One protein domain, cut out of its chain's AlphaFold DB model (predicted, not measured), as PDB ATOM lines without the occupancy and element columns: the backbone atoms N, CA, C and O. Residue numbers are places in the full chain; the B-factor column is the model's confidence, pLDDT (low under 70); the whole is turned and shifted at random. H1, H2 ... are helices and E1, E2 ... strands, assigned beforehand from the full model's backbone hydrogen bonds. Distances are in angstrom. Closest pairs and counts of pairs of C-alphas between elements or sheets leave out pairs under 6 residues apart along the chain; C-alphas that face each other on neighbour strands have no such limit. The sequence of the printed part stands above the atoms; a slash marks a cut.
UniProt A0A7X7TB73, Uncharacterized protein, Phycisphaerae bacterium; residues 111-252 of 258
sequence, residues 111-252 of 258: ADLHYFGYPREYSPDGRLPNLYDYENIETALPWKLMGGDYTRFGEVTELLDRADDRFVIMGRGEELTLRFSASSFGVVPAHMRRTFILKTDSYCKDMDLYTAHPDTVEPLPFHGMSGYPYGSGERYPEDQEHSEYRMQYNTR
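This is residues 111 to 252 of the 258 residues of an uncharacterized protein of Phycisphaerae bacterium (UniProt A0A7X7TB73). What shape is this? With little regular structure, it is a loose body of loops around the small sheet E1 and E5, with hairpin E2 and E3, helix H3 and loop 186 to 193, which sticks out, at separate corners. What is printed? 142 residues, of mixed class, run E1 E2 E3 E4 H1 E5 H2 H3; the radius of gyration of the C-alphas is 18.5 A and the spans are 55 by 40 by 29 A.

Which strands pair? E1, residues 111 to 115, is antiparallel to E5, residues 174 to 179, with N 112 and O 177 3.0 A apart. E2, residues 118 to 122, and E3, residues 131 to 138, form an antiparallel hairpin, with N 118 and O 138 2.8 A apart; E3 bends by 99 degrees at residue 135. And E4? E4, residues 148 to 150, pairs with no named strand; its closest C-alpha pair with H3, residues 240 to 249, is Tyr 150 and Tyr 249, 7.9 A. What of the helices? H3 has every O i to N i+4 pair within hydrogen-bond range; H1, residues 157 to 160, and H2, residues 182 to 185, are too short for one.

Where does E1 begin? C-alpha 111 is at (204.193, 267.225, 203.628). Where does H3 end? C-alpha 249 is at (206.773, 255.419, 208.953), 14.0 A from C-alpha 240.

Which links are long? H1 to E5 and H2 to H3, the latter of 54 residues. Any cut or low confidence? The printed part has no cut, and no printed residue is under 70.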
ATOM      1  N   ALA A 111     205.430 267.901 203.266       98.50
ATOM      2  CA  ALA A 111     204.193 267.225 203.628       98.50
ATOM      3  C   ALA A 111     204.204 266.883 205.125       98.50
ATOM      4  O   ALA A 111     205.129 266.221 205.601       98.50
ATOM      5  N   ASP A 112     203.184 267.326 205.858       98.75
ATOM      6  CA  ASP A 112     203.047 267.101 207.301       98.75
ATOM      7  C   ASP A 112     201.722 266.397 207.609       98.75
ATOM      8  O   ASP A 112     200.647 266.938 207.333       98.75
ATOM      9  N   LEU A 113     201.814 265.178 208.146       98.81
ATOM     10  CA  LEU A 113     200.663 264.396 208.583       98.81
ATOM     11  C   LEU A 113     200.359 264.708 210.048       98.81
ATOM     12  O   LEU A 113     201.200 264.495 210.921       98.81
ATOM     13  N   HIS A 114     199.130 265.105 210.350       98.00
ATOM     14  CA  HIS A 114     198.701 265.350 211.723       98.00
ATOM     15  C   HIS A 114     197.219 265.030 211.921       98.00
ATOM     16  O   HIS A 114     196.454 264.838 210.976       98.00
ATOM     17  N   TYR A 115     196.799 264.964 213.184       95.56
ATOM     18  CA  TYR A 115     195.379 264.943 213.506       95.56
ATOM     19  C   TYR A 115     194.810 266.357 213.399       95.56
ATOM     20  O   TYR A 115     195.291 267.263 214.082       95.56
ATOM     21  N   PHE A 116     193.778 266.527 212.579       94.81
ATOM     22  CA  PHE A 116     193.095 267.803 212.392       94.81
ATOM     23  C   PHE A 116     191.738 267.807 213.104       94.81
ATOM     24  O   PHE A 116     191.437 268.706 213.885       94.81
ATOM     25  N   GLY A 117     190.958 266.744 212.909       94.44
ATOM     26  CA  GLY A 117     189.561 266.634 213.306       94.44
ATOM     27  C   GLY A 117     188.650 266.589 212.082       94.44
ATOM     28  O   GLY A 117     189.070 266.216 210.988       94.44
ATOM     29  N   TYR A 118     187.385 266.940 212.277       93.25
ATOM     30  CA  TYR A 118     186.345 266.842 211.261       93.25
ATOM     31  C   TYR A 118     185.797 268.240 210.965       93.25
ATOM     32  O   TYR A 118     185.123 268.809 211.830       93.25
ATOM     33  N   PRO A 119     186.078 268.819 209.784       93.75
ATOM     34  CA  PRO A 119     185.443 270.060 209.362       93.75
ATOM     35  C   PRO A 119     183.926 269.921 209.413       93.75
ATOM     36  O   PRO A 119     183.371 268.949 208.890       93.75
ATOM     37  N   ARG A 120     183.242 270.890 210.022       92.81
ATOM     38  CA  ARG A 120     181.783 270.875 210.046       92.81
ATOM     39  C   ARG A 120     181.238 271.051 208.632       92.81
ATOM     40  O   ARG A 120     181.636 271.954 207.898       92.81
ATOM     41  N   GLU A 121     180.272 270.214 208.280       91.81
ATOM     42  CA  GLU A 121     179.521 270.369 207.043       91.81
ATOM     43  C   GLU A 121     178.509 271.513 207.142       91.81
ATOM     44  O   GLU A 121     177.822 271.679 208.153       91.81
ATOM     45  N   TYR A 122     178.380 272.292 206.071       93.00
ATOM     46  CA  TYR A 122     177.383 273.348 205.965       93.00
ATOM     47  C   TYR A 122     176.911 273.527 204.524       93.00
ATOM     48  O   TYR A 122     177.601 273.171 203.575       93.00
ATOM     49  N   SER A 123     175.740 274.136 204.351       91.50
ATOM     50  CA  SER A 123     175.251 274.552 203.040       91.50
ATOM     51  C   SER A 123     174.949 276.053 203.057       91.50
ATOM     52  O   SER A 123     174.088 276.478 203.833       91.50
ATOM     53  N   PRO A 124     175.628 276.872 202.227       88.50
ATOM     54  CA  PRO A 124     175.381 278.314 202.171       88.50
ATOM     55  C   PRO A 124     173.937 278.686 201.807       88.50
ATOM     56  O   PRO A 124     173.446 279.727 202.241       88.50
ATOM     57  N   ASP A 125     173.264 277.863 200.998       91.31
ATOM     58  CA  ASP A 125     171.915 278.110 200.472       91.31
ATOM     59  C   ASP A 125     170.868 277.080 200.946       91.31
ATOM     60  O   ASP A 125     169.708 277.128 200.528       91.31
ATOM     61  N   GLY A 126     171.264 276.162 201.832       91.62
ATOM     62  CA  GLY A 126     170.429 275.085 202.360       91.62
ATOM     63  C   GLY A 126     170.215 273.908 201.401       91.62
ATOM     64  O   GLY A 126     169.398 273.037 201.703       91.62
ATOM     65  N   ARG A 127     170.902 273.866 200.251       87.50
ATOM     66  CA  ARG A 127     170.845 272.766 199.277       87.50
ATOM     67  C   ARG A 127     172.100 271.896 199.328       87.50
ATOM     68  O   ARG A 127     173.144 272.312 199.816       87.50
ATOM     69  N   LEU A 128     171.985 270.679 198.807       86.38
ATOM     70  CA  LEU A 128     173.119 269.772 198.628       86.38
ATOM     71  C   LEU A 128     173.907 270.105 197.344       86.38
ATOM     72  O   LEU A 128     173.313 270.636 196.398       86.38
ATOM     73  N   PRO A 129     175.206 269.751 197.280       87.25
ATOM     74  CA  PRO A 129     175.988 269.089 198.329       87.25
ATOM     75  C   PRO A 129     176.484 270.063 199.408       87.25
ATOM     76  O   PRO A 129     176.630 271.259 199.155       87.25
ATOM     77  N   ASN A 130     176.764 269.545 200.606       89.00
ATOM     78  CA  ASN A 130     177.394 270.330 201.667       89.00
ATOM     79  C   ASN A 130     178.841 270.708 201.302       89.00
ATOM     80  O   ASN A 130     179.531 269.994 200.576       89.00
ATOM     81  N   LEU A 131     179.298 271.831 201.848       89.81
ATOM     82  CA  LEU A 131     180.689 272.268 201.892       89.81
ATOM     83  C   LEU A 131     181.281 271.990 203.282       89.81
ATOM     84  O   LEU A 131     180.545 271.770 204.243       89.81
ATOM     85  N   TYR A 132     182.607 272.058 203.393       91.06
ATOM     86  CA  TYR A 132     183.347 271.838 204.638       91.06
ATOM     87  C   TYR A 132     183.897 273.159 205.192       91.06
ATOM     88  O   TYR A 132     184.607 273.882 204.489       91.06
ATOM     89  N   ASP A 133     183.563 273.482 206.441       93.12
ATOM     90  CA  ASP A 133     184.061 274.656 207.160       93.12
ATOM     91  C   ASP A 133     185.351 274.308 207.919       93.12
ATOM     92  O   ASP A 133     185.326 273.727 209.004       93.12
ATOM     93  N   TYR A 134     186.492 274.666 207.327       93.00
ATOM     94  CA  TYR A 134     187.819 274.437 207.907       93.00
ATOM     95  C   TYR A 134     188.144 275.361 209.092       93.00
ATOM     96  O   TYR A 134     189.158 275.156 209.760       93.00
ATOM     97  N   GLU A 135     187.306 276.357 209.386       93.81
ATOM     98  CA  GLU A 135     187.443 277.203 210.576       93.81
ATOM     99  C   GLU A 135     186.647 276.649 211.771       93.81
ATOM    100  O   GLU A 135     186.839 277.090 212.908       93.81
ATOM    101  N   ASN A 136     185.783 275.652 211.543       94.25
ATOM    102  CA  ASN A 136     184.913 275.063 212.554       94.25
ATOM    103  C   ASN A 136     185.080 273.543 212.624       94.25
ATOM    104  O   ASN A 136     184.426 272.783 211.909       94.25
ATOM    105  N   ILE A 137     185.974 273.108 213.511       94.75
ATOM    106  CA  ILE A 137     186.401 271.713 213.600       94.75
ATOM    107  C   ILE A 137     185.733 270.998 214.770       94.75
ATOM    108  O   ILE A 137     185.853 271.399 215.930       94.75
ATOM    109  N   GLU A 138     185.081 269.879 214.473       90.69
ATOM    110  CA  GLU A 138     184.602 268.932 215.470       90.69
ATOM    111  C   GLU A 138     185.694 267.902 215.761       90.69
ATOM    112  O   GLU A 138     186.266 267.305 214.857       90.69
ATOM    113  N   THR A 139     185.999 267.661 217.034       85.88
ATOM    114  CA  THR A 139     187.071 266.725 217.429       85.88
ATOM    115  C   THR A 139     186.548 265.427 218.037       85.88
ATOM    116  O   THR A 139     187.321 264.495 218.243       85.88
ATOM    117  N   ALA A 140     185.240 265.345 218.300       79.81
ATOM    118  CA  ALA A 140     184.619 264.287 219.093       79.81
ATOM    119  C   ALA A 140     183.662 263.381 218.295       79.81
ATOM    120  O   ALA A 140     182.765 262.773 218.883       79.81
ATOM    121  N   LEU A 141     183.826 263.264 216.971       78.06
ATOM    122  CA  LEU A 141     183.007 262.328 216.195       78.06
ATOM    123  C   LEU A 141     183.461 260.880 216.442       78.06
ATOM    124  O   LEU A 141     184.653 260.581 216.324       78.06
ATOM    125  N   PRO A 142     182.547 259.952 216.780       78.62
ATOM    126  CA  PRO A 142     182.891 258.575 217.126       78.62
ATOM    127  C   PRO A 142     182.902 257.660 215.890       78.62
ATOM    128  O   PRO A 142     182.263 256.608 215.892       78.62
ATOM    129  N   TRP A 143     183.579 258.046 214.805       84.06
ATOM    130  CA  TRP A 143     183.695 257.148 213.649       84.06
ATOM    131  C   TRP A 143     184.570 255.937 213.993       84.06
ATOM    132  O   TRP A 143     185.476 256.015 214.825       84.06
ATOM    133  N   LYS A 144     184.287 254.796 213.361       88.31
ATOM    134  CA  LYS A 144     185.127 253.603 213.496       88.31
ATOM    135  C   LYS A 144     186.484 253.837 212.836       88.31
ATOM    136  O   LYS A 144     186.615 254.680 211.951       88.31
ATOM    137  N   LEU A 145     187.486 253.096 213.290       90.62
ATOM    138  CA  LEU A 145     188.832 253.120 212.735       90.62
ATOM    139  C   LEU A 145     189.294 251.679 212.535       90.62
ATOM    140  O   LEU A 145     189.125 250.862 213.438       90.62
ATOM    141  N   MET A 146     189.851 251.374 211.365       94.81
ATOM    142  CA  MET A 146     190.406 250.052 211.084       94.81
ATOM    143  C   MET A 146     191.613 249.794 211.983       94.81
ATOM    144  O   MET A 146     192.441 250.686 212.181       94.81
ATOM    145  N   GLY A 147     191.765 248.579 212.489       96.75
ATOM    146  CA  GLY A 147     192.970 248.187 213.212       96.75
ATOM    147  C   GLY A 147     194.134 247.958 212.262       96.75
ATOM    148  O   GLY A 147     193.968 247.479 211.137       96.75
ATOM    149  N   GLY A 148     195.338 248.275 212.719       97.06
ATOM    150  CA  GLY A 148     196.550 248.125 211.925       97.06
ATOM    151  C   GLY A 148     197.587 249.193 212.218       97.06
ATOM    152  O   GLY A 148     197.503 249.910 213.218       97.06
ATOM    153  N   ASP A 149     198.577 249.258 211.337       97.81
ATOM    154  CA  ASP A 149     199.703 250.176 211.434       97.81
ATOM    155  C   ASP A 149     199.466 251.382 210.530       97.81
ATOM    156  O   ASP A 149     199.363 251.255 209.312       97.81
ATOM    157  N   TYR A 150     199.379 252.557 211.143       98.50
ATOM    158  CA  TYR A 150     199.231 253.827 210.448       98.50
ATOM    159  C   TYR A 150     200.546 254.588 210.429       98.50
ATOM    160  O   TYR A 150     201.411 254.407 211.298       98.50
ATOM    161  N   THR A 151     200.663 255.508 209.475       98.75
ATOM    162  CA  THR A 151     201.808 256.405 209.402       98.75
ATOM    163  C   THR A 151     201.870 257.304 210.647       98.75
ATOM    164  O   THR A 151     200.851 257.755 211.187       98.75
ATOM    165  N   ARG A 152     203.087 257.515 211.155       98.56
ATOM    166  CA  ARG A 152     203.397 258.419 212.266       98.56
ATOM    167  C   ARG A 152     203.054 259.859 211.887       98.56
ATOM    168  O   ARG A 152     203.201 260.244 210.732       98.56
ATOM    169  N   PHE A 153     202.674 260.667 212.872       98.69
ATOM    170  CA  PHE A 153     202.511 262.104 212.660       98.69
ATOM    171  C   PHE A 153     203.855 262.817 212.473       98.69
ATOM    172  O   PHE A 153     204.899 262.342 212.934       98.69
ATOM    173  N   GLY A 154     203.794 263.977 211.826       98.69
ATOM    174  CA  GLY A 154     204.921 264.821 211.462       98.69
ATOM    175  C   GLY A 154     205.260 264.734 209.978       98.69
ATOM    176  O   GLY A 154     204.434 264.375 209.137       98.69
ATOM    177  N   GLU A 155     206.512 265.054 209.665       98.56
ATOM    178  CA  GLU A 155     206.974 265.149 208.287       98.56
ATOM    179  C   GLU A 155     207.017 263.786 207.573       98.56
ATOM    180  O   GLU A 155     207.634 262.821 208.052       98.56
ATOM    181  N   VAL A 156     206.393 263.740 206.392       98.56
ATOM    182  CA  VAL A 156     206.286 262.561 205.520       98.56
ATOM    183  C   VAL A 156     206.585 262.867 204.047       98.56
ATOM    184  O   VAL A 156     206.221 262.076 203.182       98.56
ATOM    185  N   THR A 157     207.258 263.987 203.753       98.31
ATOM    186  CA  THR A 157     207.542 264.467 202.383       98.31
ATOM    187  C   THR A 157     208.132 263.386 201.474       98.31
ATOM    188  O   THR A 157     207.670 263.229 200.353       98.31
ATOM    189  N   GLU A 158     209.066 262.576 201.981       97.44
ATOM    190  CA  GLU A 158     209.714 261.490 201.222       97.44
ATOM    191  C   GLU A 158     208.720 260.472 200.625       97.44
ATOM    192  O   GLU A 158     208.962 259.907 199.560       97.44
ATOM    193  N   LEU A 159     207.572 260.250 201.274       97.94
ATOM    194  CA  LEU A 159     206.544 259.324 200.780       97.94
ATOM    195  C   LEU A 159     205.738 259.893 199.602       97.94
ATOM    196  O   LEU A 159     204.930 259.184 199.013       97.94
ATOM    197  N   LEU A 160     205.917 261.176 199.279       97.25
ATOM    198  CA  LEU A 160     205.189 261.890 198.225       97.25
ATOM    199  C   LEU A 160     206.050 262.085 196.965       97.25
ATOM    200  O   LEU A 160     205.541 262.579 195.959       97.25
ATOM    201  N   ASP A 161     207.324 261.678 196.993       94.31
ATOM    202  CA  ASP A 161     208.266 261.848 195.878       94.31
ATOM    203  C   ASP A 161     207.864 261.033 194.637       94.31
ATOM    204  O   ASP A 161     208.164 261.409 193.499       94.31
ATOM    205  N   ARG A 162     207.197 259.889 194.835       95.12
ATOM    206  CA  ARG A 162     206.748 258.992 193.762       95.12
ATOM    207  C   ARG A 162     205.630 258.063 194.236       95.12
ATOM    208  O   ARG A 162     205.548 257.729 195.407       95.12
ATOM    209  N   ALA A 163     204.806 257.610 193.295       95.94
ATOM    210  CA  ALA A 163     203.802 256.571 193.524       95.94
ATOM    211  C   ALA A 163     204.457 255.183 193.409       95.94
ATOM    212  O   ALA A 163     204.422 254.555 192.353       95.94
ATOM    213  N   ASP A 164     205.132 254.748 194.472       97.25
ATOM    214  CA  ASP A 164     205.915 253.505 194.526       97.25
ATOM    215  C   ASP A 164     205.363 252.501 195.542       97.25
ATOM    216  O   ASP A 164     206.113 251.756 196.157       97.25
ATOM    217  N   ASP A 165     204.042 252.511 195.719       97.94
ATOM    218  CA  ASP A 165     203.308 251.706 196.694       97.94
ATOM    219  C   ASP A 165     203.640 252.000 198.164       97.94
ATOM    220  O   ASP A 165     202.974 251.443 199.028       97.94
ATOM    221  N   ARG A 166     204.549 252.922 198.509       98.12
ATOM    222  CA  ARG A 166     204.722 253.411 199.888       98.12
ATOM    223  C   ARG A 166     203.715 254.525 200.174       98.12
ATOM    224  O   ARG A 166     203.708 255.554 199.508       98.12
ATOM    225  N   PHE A 167     202.856 254.344 201.177       98.06
ATOM    226  CA  PHE A 167     201.731 255.256 201.419       98.06
ATOM    227  C   PHE A 167     201.874 256.082 202.694       98.06
ATOM    228  O   PHE A 167     202.367 255.612 203.720       98.06
ATOM    229  N   VAL A 168     201.314 257.289 202.676       98.50
ATOM    230  CA  VAL A 168     200.865 257.942 203.909       98.50
ATOM    231  C   VAL A 168     199.527 257.307 204.294       98.50
ATOM    232  O   VAL A 168     198.499 257.579 203.678       98.50
ATOM    233  N   ILE A 169     199.541 256.419 205.286       98.38
ATOM    234  CA  ILE A 169     198.348 255.712 205.760       98.38
ATOM    235  C   ILE A 169     197.650 256.588 206.793       98.38
ATOM    236  O   ILE A 169     198.105 256.710 207.935       98.38
ATOM    237  N   MET A 170     196.539 257.185 206.369       97.56
ATOM    238  CA  MET A 170     195.742 258.111 207.165       97.56
ATOM    239  C   MET A 170     194.543 257.410 207.799       97.56
ATOM    240  O   MET A 170     193.853 256.610 207.168       97.56
ATOM    241  N   GLY A 171     194.292 257.734 209.060       95.06
ATOM    242  CA  GLY A 171     193.069 257.406 209.774       95.06
ATOM    243  C   GLY A 171     192.008 258.497 209.650       95.06
ATOM    244  O   GLY A 171     192.183 259.536 209.015       95.06
ATOM    245  N   ARG A 172     190.872 258.263 210.303       92.19
ATOM    246  CA  ARG A 172     189.786 259.245 210.414       92.19
ATOM    247  C   ARG A 172     190.248 260.549 211.081       92.19
ATOM    248  O   ARG A 172     190.948 260.518 212.091       92.19
ATOM    249  N   GLY A 173     189.785 261.685 210.562       93.56
ATOM    250  CA  GLY A 173     190.068 263.010 211.132       93.56
ATOM    251  C   GLY A 173     191.535 263.438 211.027       93.56
ATOM    252  O   GLY A 173     191.948 264.400 211.671       93.56
ATOM    253  N   GLU A 174     192.340 262.718 210.254       95.81
ATOM    254  CA  GLU A 174     193.721 263.083 209.973       95.81
ATOM    255  C   GLU A 174     193.804 263.880 208.681       95.81
ATOM    256  O   GLU A 174     192.993 263.709 207.769       95.81
ATOM    257  N   GLU A 175     194.804 264.747 208.607       96.56
ATOM    258  CA  GLU A 175     195.061 265.609 207.468       96.56
ATOM    259  C   GLU A 175     196.534 265.530 207.074       96.56
ATOM    260  O   GLU A 175     197.422 265.490 207.928       96.56
ATOM    261  N   LEU A 176     196.783 265.538 205.765       97.88
ATOM    262  CA  LEU A 176     198.101 265.749 205.190       97.88
ATOM    263  C   LEU A 176     198.175 267.168 204.618       97.88
ATOM    264  O   LEU A 176     197.665 267.436 203.528       97.88
ATOM    265  N   THR A 177     198.822 268.084 205.337       97.81
ATOM    266  CA  THR A 177     199.072 269.437 204.825       97.81
ATOM    267  C   THR A 177     200.215 269.391 203.810       97.81
ATOM    268  O   THR A 177     201.332 268.986 204.136       97.81
ATOM    269  N   LEU A 178     199.950 269.860 202.587       97.94
ATOM    270  CA  LEU A 178     200.933 269.963 201.506       97.94
ATOM    271  C   LEU A 178     201.364 271.417 201.305       97.94
ATOM    272  O   LEU A 178     200.531 272.315 201.159       97.94
ATOM    273  N   ARG A 179     202.673 271.654 201.237       97.69
ATOM    274  CA  ARG A 179     203.255 272.964 200.925       97.69
ATOM    275  C   ARG A 179     204.021 272.885 199.614       97.69
ATOM    276  O   ARG A 179     204.801 271.965 199.393       97.69
ATOM    277  N   PHE A 180     203.807 273.878 198.759       97.25
ATOM    278  CA  PHE A 180     204.501 274.016 197.482       97.25
ATOM    279  C   PHE A 180     205.228 275.352 197.442       97.25
ATOM    280  O   PHE A 180     204.653 276.394 197.773       97.25
ATOM    281  N   SER A 181     206.463 275.337 196.952       95.56
ATOM    282  CA  SER A 181     207.230 276.563 196.796       95.56
ATOM    283  C   SER A 181     206.652 277.418 195.666       95.56
ATOM    284  O   SER A 181     206.622 277.016 194.499       95.56
ATOM    285  N   ALA A 182     206.209 278.637 195.985       92.50
ATOM    286  CA  ALA A 182     205.648 279.558 194.994       92.50
ATOM    287  C   ALA A 182     206.650 279.886 193.866       92.50
ATOM    288  O   ALA A 182     206.258 280.071 192.710       92.50
ATOM    289  N   SER A 183     207.949 279.921 194.187       93.81
ATOM    290  CA  SER A 183     209.028 280.177 193.229       93.81
ATOM    291  C   SER A 183     209.215 279.021 192.237       93.81
ATOM    292  O   SER A 183     209.512 279.275 191.066       93.81
ATOM    293  N   SER A 184     208.945 277.775 192.645       94.69
ATOM    294  CA  SER A 184     209.040 276.591 191.782       94.69
ATOM    295  C   SER A 184     208.079 276.634 190.595       94.69
ATOM    296  O   SER A 184     208.366 276.037 189.558       94.69
ATOM    297  N   PHE A 185     206.985 277.400 190.654       92.31
ATOM    298  CA  PHE A 185     206.085 277.582 189.508       92.31
ATOM    299  C   PHE A 185     206.629 278.543 188.436       92.31
ATOM    300  O   PHE A 185     206.156 278.520 187.299       92.31
ATOM    301  N   GLY A 186     207.625 279.374 188.762       91.88
ATOM    302  CA  GLY A 186     208.196 280.379 187.860       91.88
ATOM    303  C   GLY A 186     207.273 281.573 187.574       91.88
ATOM    304  O   GLY A 186     206.164 281.690 188.109       91.88
ATOM    305  N   VAL A 187     207.721 282.475 186.698       92.19
ATOM    306  CA  VAL A 187     206.965 283.672 186.280       92.19
ATOM    307  C   VAL A 187     205.891 283.297 185.251       92.19
ATOM    308  O   VAL A 187     206.117 282.437 184.405       92.19
ATOM    309  N   VAL A 188     204.720 283.937 185.321       92.88
ATOM    310  CA  VAL A 188     203.661 283.795 184.308       92.88
ATOM    311  C   VAL A 188     203.872 284.857 183.222       92.88
ATOM    312  O   VAL A 188     203.915 286.041 183.563       92.88
ATOM    313  N   PRO A 189     203.995 284.486 181.934       91.88
ATOM    314  CA  PRO A 189     204.009 285.460 180.845       91.88
ATOM    315  C   PRO A 189     202.770 286.362 180.876       91.88
ATOM    316  O   PRO A 189     201.679 285.896 181.184       91.88
ATOM    317  N   ALA A 190     202.903 287.639 180.503       93.44
ATOM    318  CA  ALA A 190     201.816 288.624 180.621       93.44
ATOM    319  C   ALA A 190     200.523 288.261 179.852       93.44
ATOM    320  O   ALA A 190     199.455 288.765 180.180       93.44
ATOM    321  N   HIS A 191     200.615 287.396 178.837       92.19
ATOM    322  CA  HIS A 191     199.482 286.914 178.036       92.19
ATOM    323  C   HIS A 191     198.895 285.583 178.539       92.19
ATOM    324  O   HIS A 191     197.964 285.058 177.934       92.19
ATOM    325  N   MET A 192     199.434 285.023 179.625       92.81
ATOM    326  CA  MET A 192     198.995 283.759 180.206       92.81
ATOM    327  C   MET A 192     198.328 283.972 181.565       92.81
ATOM    328  O   MET A 192     198.640 284.900 182.310       92.81
ATOM    329  N   ARG A 193     197.432 283.050 181.918       92.62
ATOM    330  CA  ARG A 193     196.874 282.916 183.265       92.62
ATOM    331  C   ARG A 193     197.296 281.571 183.837       92.62
ATOM    332  O   ARG A 193     197.162 280.548 183.171       92.62
ATOM    333  N   ARG A 194     197.762 281.565 185.085       93.69
ATOM    334  CA  ARG A 194     198.050 280.329 185.818       93.69
ATOM    335  C   ARG A 194     196.781 279.781 186.460       93.69
ATOM    336  O   ARG A 194     195.982 280.532 187.017       93.69
ATOM    337  N   THR A 195     196.647 278.465 186.400       94.62
ATOM    338  CA  THR A 195     195.719 277.676 187.209       94.62
ATOM    339  C   THR A 195     196.497 276.542 187.867       94.62
ATOM    340  O   THR A 195     197.612 276.236 187.438       94.62
ATOM    341  N   PHE A 196     195.917 275.930 188.891       93.88
ATOM    342  CA  PHE A 196     196.508 274.808 189.611       93.88
ATOM    343  C   PHE A 196     195.613 273.583 189.478       93.88
ATOM    344  O   PHE A 196     194.389 273.701 189.445       93.88
ATOM    345  N   ILE A 197     196.241 272.416 189.386       93.44
ATOM    346  CA  ILE A 197     195.581 271.116 189.438       93.44
ATOM    347  C   ILE A 197     196.358 270.308 190.466       93.44
ATOM    348  O   ILE A 197     197.568 270.139 190.317       93.44
ATOM    349  N   LEU A 198     195.668 269.831 191.498       93.19
ATOM    350  CA  LEU A 198     196.226 268.844 192.407       93.19
ATOM    351  C   LEU A 198     196.030 267.465 191.777       93.19
ATOM    352  O   LEU A 198     194.908 267.080 191.454       93.19
ATOM    353  N   LYS A 199     197.131 266.743 191.574       92.50
ATOM    354  CA  LYS A 199     197.112 265.347 191.141       92.50
ATOM    355  C   LYS A 199     197.510 264.491 192.334       92.50
ATOM    356  O   LYS A 199     198.617 264.648 192.837       92.50
ATOM    357  N   THR A 200     196.624 263.599 192.751       93.44
ATOM    358  CA  THR A 200     196.885 262.628 193.815       93.44
ATOM    359  C   THR A 200     196.954 261.220 193.239       93.44
ATOM    360  O   THR A 200     196.336 260.927 192.212       93.44
ATOM    361  N   ASP A 201     197.716 260.367 193.910       95.50
ATOM    362  CA  ASP A 201     197.732 258.924 193.715       95.50
ATOM    363  C   ASP A 201     197.408 258.299 195.072       95.50
ATOM    364  O   ASP A 201     198.102 258.555 196.057       95.50
ATOM    365  N   SER A 202     196.258 257.638 195.172       95.12
ATOM    366  CA  SER A 202     195.701 257.260 196.466       95.12
ATOM    367  C   SER A 202     194.693 256.134 196.342       95.12
ATOM    368  O   SER A 202     193.895 256.099 195.401       95.12
ATOM    369  N   TYR A 203     194.641 255.307 197.378       95.69
ATOM    370  CA  TYR A 203     193.566 254.356 197.611       95.69
ATOM    371  C   TYR A 203     192.687 254.825 198.768       95.69
ATOM    372  O   TYR A 203     193.168 255.440 199.718       95.69
ATOM    373  N   CYS A 204     191.397 254.503 198.705       92.75
ATOM    374  CA  CYS A 204     190.463 254.688 199.807       92.75
ATOM    375  C   CYS A 204     189.935 253.315 200.220       92.75
ATOM    376  O   CYS A 204     189.466 252.554 199.371       92.75
ATOM    377  N   LYS A 205     190.027 253.001 201.513       92.44
ATOM    378  CA  LYS A 205     189.382 251.832 202.107       92.44
ATOM    379  C   LYS A 205     188.274 252.318 203.028       92.44
ATOM    380  O   LYS A 205     188.504 253.192 203.861       92.44
ATOM    381  N   ASP A 206     187.095 251.731 202.891       88.38
ATOM    382  CA  ASP A 206     185.948 252.025 203.742       88.38
ATOM    383  C   ASP A 206     185.665 250.871 204.724       88.38
ATOM    384  O   ASP A 206     186.207 249.772 204.597       88.38
ATOM    385  N   MET A 207     184.833 251.146 205.732       92.00
ATOM    386  CA  MET A 207     184.441 250.185 206.772       92.00
ATOM    387  C   MET A 207     182.974 249.734 206.639       92.00
ATOM    388  O   MET A 207     182.335 249.401 207.642       92.00
ATOM    389  N   ASP A 208     182.390 249.787 205.438       91.31
ATOM    390  CA  ASP A 208     181.041 249.265 205.206       91.31
ATOM    391  C   ASP A 208     181.012 247.737 205.397       91.31
ATOM    392  O   ASP A 208     181.985 247.033 205.124       91.31
ATOM    393  N   LEU A 209     179.876 247.203 205.858       89.62
ATOM    394  CA  LEU A 209     179.700 245.774 206.140       89.62
ATOM    395  C   LEU A 209     180.014 244.875 204.932       89.62
ATOM    396  O   LEU A 209     180.430 243.730 205.109       89.62
ATOM    397  N   TYR A 210     179.781 245.374 203.718       91.19
ATOM    398  CA  TYR A 210     179.990 244.631 202.478       91.19
ATOM    399  C   TYR A 210     181.333 244.934 201.806       91.19
ATOM    400  O   TYR A 210     181.585 244.442 200.703       91.19
ATOM    401  N   THR A 211     182.200 245.708 202.458       91.44
ATOM    402  CA  THR A 211     183.558 245.978 201.983       91.44
ATOM    403  C   THR A 211     184.510 244.866 202.386       91.44
ATOM    404  O   THR A 211     184.393 244.258 203.448       91.44
ATOM    405  N   ALA A 212     185.469 244.565 201.514       91.56
ATOM    406  CA  ALA A 212     186.507 243.592 201.807       91.56
ATOM    407  C   ALA A 212     187.501 244.147 202.838       91.56
ATOM    408  O   ALA A 212     188.074 245.218 202.639       91.56
ATOM    409  N   HIS A 213     187.764 243.365 203.889       93.31
ATOM    410  CA  HIS A 213     188.652 243.735 205.000       93.31
ATOM    411  C   HIS A 213     188.255 245.065 205.679       93.31
ATOM    412  O   HIS A 213     189.102 245.947 205.817       93.31
ATOM    413  N   PRO A 214     186.986 245.228 206.107       93.06
ATOM    414  CA  PRO A 214     186.468 246.514 206.580       93.06
ATOM    415  C   PRO A 214     186.987 246.881 207.976       93.06
ATOM    416  O   PRO A 214     186.860 248.023 208.400       93.06
ATOM    417  N   ASP A 215     187.578 245.925 208.694       94.38
ATOM    418  CA  ASP A 215     188.057 246.101 210.066       94.38
ATOM    419  C   ASP A 215     189.581 246.273 210.150       94.38
ATOM    420  O   ASP A 215     190.114 246.462 211.243       94.38
ATOM    421  N   THR A 216     190.311 246.177 209.032       95.56
ATOM    422  CA  THR A 216     191.782 246.173 209.042       95.56
ATOM    423  C   THR A 216     192.399 247.031 207.941       95.56
ATOM    424  O   THR A 216     191.972 247.002 206.786       95.56
ATOM    425  N   VAL A 217     193.473 247.751 208.290       96.31
ATOM    426  CA  VAL A 217     194.307 248.500 207.329       96.31
ATOM    427  C   VAL A 217     194.898 247.557 206.287       96.31
ATOM    428  O   VAL A 217     194.897 247.870 205.101       96.31
ATOM    429  N   GLU A 218     195.321 246.369 206.712       95.38
ATOM    430  CA  GLU A 218     195.790 245.312 205.820       95.38
ATOM    431  C   GLU A 218     194.620 244.503 205.225       95.38
ATOM    432  O   GLU A 218     193.554 244.419 205.847       95.38
ATOM    433  N   PRO A 219     194.791 243.871 204.052       96.00
ATOM    434  CA  PRO A 219     195.907 244.043 203.125       96.00
ATOM    435  C   PRO A 219     195.947 245.455 202.519       96.00
ATOM    436  O   PRO A 219     194.892 246.026 202.217       96.00
ATOM    437  N   LEU A 220     197.146 246.008 202.326       97.06
ATOM    438  CA  LEU A 220     197.334 247.245 201.565       97.06
ATOM    439  C   LEU A 220     197.169 247.002 200.055       97.06
ATOM    440  O   LEU A 220     197.737 246.047 199.524       97.06
ATOM    441  N   PRO A 221     196.421 247.858 199.337       97.00
ATOM    442  CA  PRO A 221     196.398 247.837 197.877       97.00
ATOM    443  C   PRO A 221     197.769 248.222 197.300       97.00
ATOM    444  O   PRO A 221     198.571 248.855 197.976       97.00
ATOM    445  N   PHE A 222     198.033 247.857 196.048       97.56
ATOM    446  CA  PHE A 222     199.257 248.240 195.338       97.56
ATOM    447  C   PHE A 222     199.013 248.301 193.828       97.56
ATOM    448  O   PHE A 222     198.112 247.637 193.312       97.56
ATOM    449  N   HIS A 223     199.813 249.072 193.096       97.19
ATOM    450  CA  HIS A 223     199.608 249.337 191.667       97.19
ATOM    451  C   HIS A 223     199.658 248.075 190.801       97.19
ATOM    452  O   HIS A 223     198.965 247.980 189.788       97.19
ATOM    453  N   GLY A 224     200.491 247.108 191.193       96.31
ATOM    454  CA  GLY A 224     200.690 245.853 190.470       96.31
ATOM    455  C   GLY A 224     199.587 244.805 190.648       96.31
ATOM    456  O   GLY A 224     199.680 243.751 190.020       96.31
ATOM    457  N   MET A 225     198.581 245.050 191.496       97.38
ATOM    458  CA  MET A 225     197.546 244.058 191.798       97.38
ATOM    459  C   MET A 225     196.542 243.907 190.646       97.38
ATOM    460  O   MET A 225     196.183 244.875 189.977       97.38
ATOM    461  N   SER A 226     196.019 242.699 190.444       96.62
ATOM    462  CA  SER A 226     194.992 242.415 189.432       96.62
ATOM    463  C   SER A 226     193.633 243.053 189.753       96.62
ATOM    464  O   SER A 226     192.849 243.367 188.856       96.62
ATOM    465  N   GLY A 227     193.369 243.265 191.038       94.88
ATOM    466  CA  GLY A 227     192.186 243.913 191.583       94.88
ATOM    467  C   GLY A 227     192.233 243.891 193.108       94.88
ATOM    468  O   GLY A 227     193.032 243.167 193.691       94.88
ATOM    469  N   TYR A 228     191.376 244.680 193.756       93.25
ATOM    470  CA  TYR A 228     191.226 244.658 195.212       93.25
ATOM    471  C   TYR A 228     189.824 244.149 195.598       93.25
ATOM    472  O   TYR A 228     188.841 244.634 195.030       93.25
ATOM    473  N   PRO A 229     189.698 243.211 196.557       93.31
ATOM    474  CA  PRO A 229     190.791 242.489 197.215       93.31
ATOM    475  C   PRO A 229     191.515 241.550 196.234       93.31
ATOM    476  O   PRO A 229     190.882 240.937 195.373       93.31
ATOM    477  N   TYR A 230     192.835 241.432 196.375       94.94
ATOM    478  CA  TYR A 230     193.643 240.530 195.553       94.94
ATOM    479  C   TYR A 230     193.666 239.106 196.128       94.94
ATOM    480  O   TYR A 230     193.450 238.881 197.320       94.94
ATOM    481  N   GLY A 231     193.891 238.118 195.256       94.12
ATOM    482  CA  GLY A 231     193.907 236.703 195.631       94.12
ATOM    483  C   GLY A 231     195.189 236.279 196.357       94.12
ATOM    484  O   GLY A 231     196.174 237.004 196.396       94.12
ATOM    485  N   SER A 232     195.227 235.043 196.864       92.81
ATOM    486  CA  SER A 232     196.378 234.502 197.617       92.81
ATOM    487  C   SER A 232     197.689 234.374 196.824       92.81
ATOM    488  O   SER A 232     198.736 234.125 197.417       92.81
ATOM    489  N   GLY A 233     197.642 234.502 195.494       95.19
ATOM    490  CA  GLY A 233     198.826 234.521 194.629       95.19
ATOM    491  C   GLY A 233     199.504 235.890 194.536       95.19
ATOM    492  O   GLY A 233     200.566 235.997 193.930       95.19
ATOM    493  N   GLU A 234     198.898 236.918 195.122       97.06
ATOM    494  CA  GLU A 234     199.351 238.301 195.086       97.06
ATOM    495  C   GLU A 234     199.595 238.800 196.511       97.06
ATOM    496  O   GLU A 234     198.967 238.349 197.471       97.06
ATOM    497  N   ARG A 235     200.544 239.721 196.658       96.38
ATOM    498  CA  ARG A 235     200.872 240.345 197.937       96.38
ATOM    499  C   ARG A 235     201.418 241.738 197.702       96.38
ATOM    500  O   ARG A 235     202.110 241.966 196.709       96.38
ATOM    501  N   TYR A 236     201.135 242.615 198.653       97.00
ATOM    502  CA  TYR A 236     201.793 243.903 198.762       97.00
ATOM    503  C   TYR A 236     203.327 243.717 198.815       97.00
ATOM    504  O   TYR A 236     203.780 242.704 199.362       97.00
ATOM    505  N   PRO A 237     204.137 244.628 198.244       96.94
ATOM    506  CA  PRO A 237     205.585 244.455 198.191       96.94
ATOM    507  C   PRO A 237     206.251 244.253 199.568       96.94
ATOM    508  O   PRO A 237     205.976 244.935 200.563       96.94
ATOM    509  N   GLU A 238     207.166 243.283 199.619       95.12
ATOM    510  CA  GLU A 238     207.918 242.881 200.820       95.12
ATOM    511  C   GLU A 238     209.437 243.008 200.630       95.12
ATOM    512  O   GLU A 238     210.217 242.420 201.375       95.12
ATOM    513  N   ASP A 239     209.878 243.762 199.623       97.25
ATOM    514  CA  ASP A 239     211.295 244.061 199.448       97.25
ATOM    515  C   ASP A 239     211.853 244.930 200.595       97.25
ATOM    516  O   ASP A 239     211.150 245.340 201.529       97.25
ATOM    517  N   GLN A 240     213.166 245.159 200.544       98.12
ATOM    518  CA  GLN A 240     213.882 245.909 201.569       98.12
ATOM    519  C   GLN A 240     213.350 247.344 201.704       98.12
ATOM    520  O   GLN A 240     213.165 247.801 202.829       98.12
ATOM    521  N   GLU A 241     213.052 248.018 200.588       97.56
ATOM    522  CA  GLU A 241     212.592 249.413 200.574       97.56
ATOM    523  C   GLU A 241     211.232 249.541 201.275       97.56
ATOM    524  O   GLU A 241     211.058 250.381 202.160       97.56
ATOM    525  N   HIS A 242     210.289 248.646 200.976       98.12
ATOM    526  CA  HIS A 242     208.973 248.631 201.621       98.12
ATOM    527  C   HIS A 242     209.041 248.217 203.093       98.12
ATOM    528  O   HIS A 242     208.290 248.727 203.929       98.12
ATOM    529  N   SER A 243     209.944 247.299 203.435       97.50
ATOM    530  CA  SER A 243     210.150 246.884 204.823       97.50
ATOM    531  C   SER A 243     210.722 248.020 205.674       97.50
ATOM    532  O   SER A 243     210.222 248.263 206.774       97.50
ATOM    533  N   GLU A 244     211.715 248.750 205.163       98.06
ATOM    534  CA  GLU A 244     212.285 249.937 205.812       98.06
ATOM    535  C   GLU A 244     211.248 251.051 205.962       98.06
ATOM    536  O   GLU A 244     211.080 251.578 207.064       98.06
ATOM    537  N   TYR A 245     210.478 251.330 204.905       98.19
ATOM    538  CA  TYR A 245     209.367 252.281 204.948       98.19
ATOM    539  C   TYR A 245     208.380 251.957 206.072       98.19
ATOM    540  O   TYR A 245     208.091 252.825 206.897       98.19
ATOM    541  N   ARG A 246     207.894 250.712 206.159       97.81
ATOM    542  CA  ARG A 246     206.932 250.324 207.202       97.81
ATOM    543  C   ARG A 246     207.524 250.489 208.600       97.81
ATOM    544  O   ARG A 246     206.850 251.025 209.473       97.81
ATOM    545  N   MET A 247     208.781 250.086 208.804       97.75
ATOM    546  CA  MET A 247     209.459 250.237 210.098       97.75
ATOM    547  C   MET A 247     209.656 251.704 210.497       97.75
ATOM    548  O   MET A 247     209.538 252.041 211.673       97.75
ATOM    549  N   GLN A 248     209.966 252.572 209.536       98.25
ATOM    550  CA  GLN A 248     210.242 253.981 209.792       98.25
ATOM    551  C   GLN A 248     208.957 254.804 209.940       98.25
ATOM    552  O   GLN A 248     208.877 255.672 210.812       98.25
ATOM    553  N   TYR A 249     207.965 254.580 209.078       98.62
ATOM    554  CA  TYR A 249     206.773 255.419 208.953       98.62
ATOM    555  C   TYR A 249     205.542 254.835 209.627       98.62
ATOM    556  O   TYR A 249     204.848 255.589 210.302       98.62
ATOM    557  N   ASN A 250     205.277 253.536 209.526       98.31
ATOM    558  CA  ASN A 250     204.011 252.951 209.977       98.31
ATOM    559  C   ASN A 250     204.084 252.507 211.442       98.31
ATOM    560  O   ASN A 250     203.927 251.338 211.777       98.31
ATOM    561  N   THR A 251     204.374 253.453 212.337       98.12
ATOM    562  CA  THR A 251     204.670 253.168 213.751       98.12
ATOM    563  C   THR A 251     203.504 253.455 214.694       98.12
ATOM    564  O   THR A 251     203.654 253.330 215.912       98.12
ATOM    565  N   ARG A 252     202.346 253.883 214.178       97.38
ATOM    566  CA  ARG A 252     201.163 254.159 214.994       97.38
ATOM    567  C   ARG A 252     200.197 252.982 214.923       97.38
ATOM    568  O   ARG A 252     199.364 252.902 214.023       97.38
TER     569      ARG A 252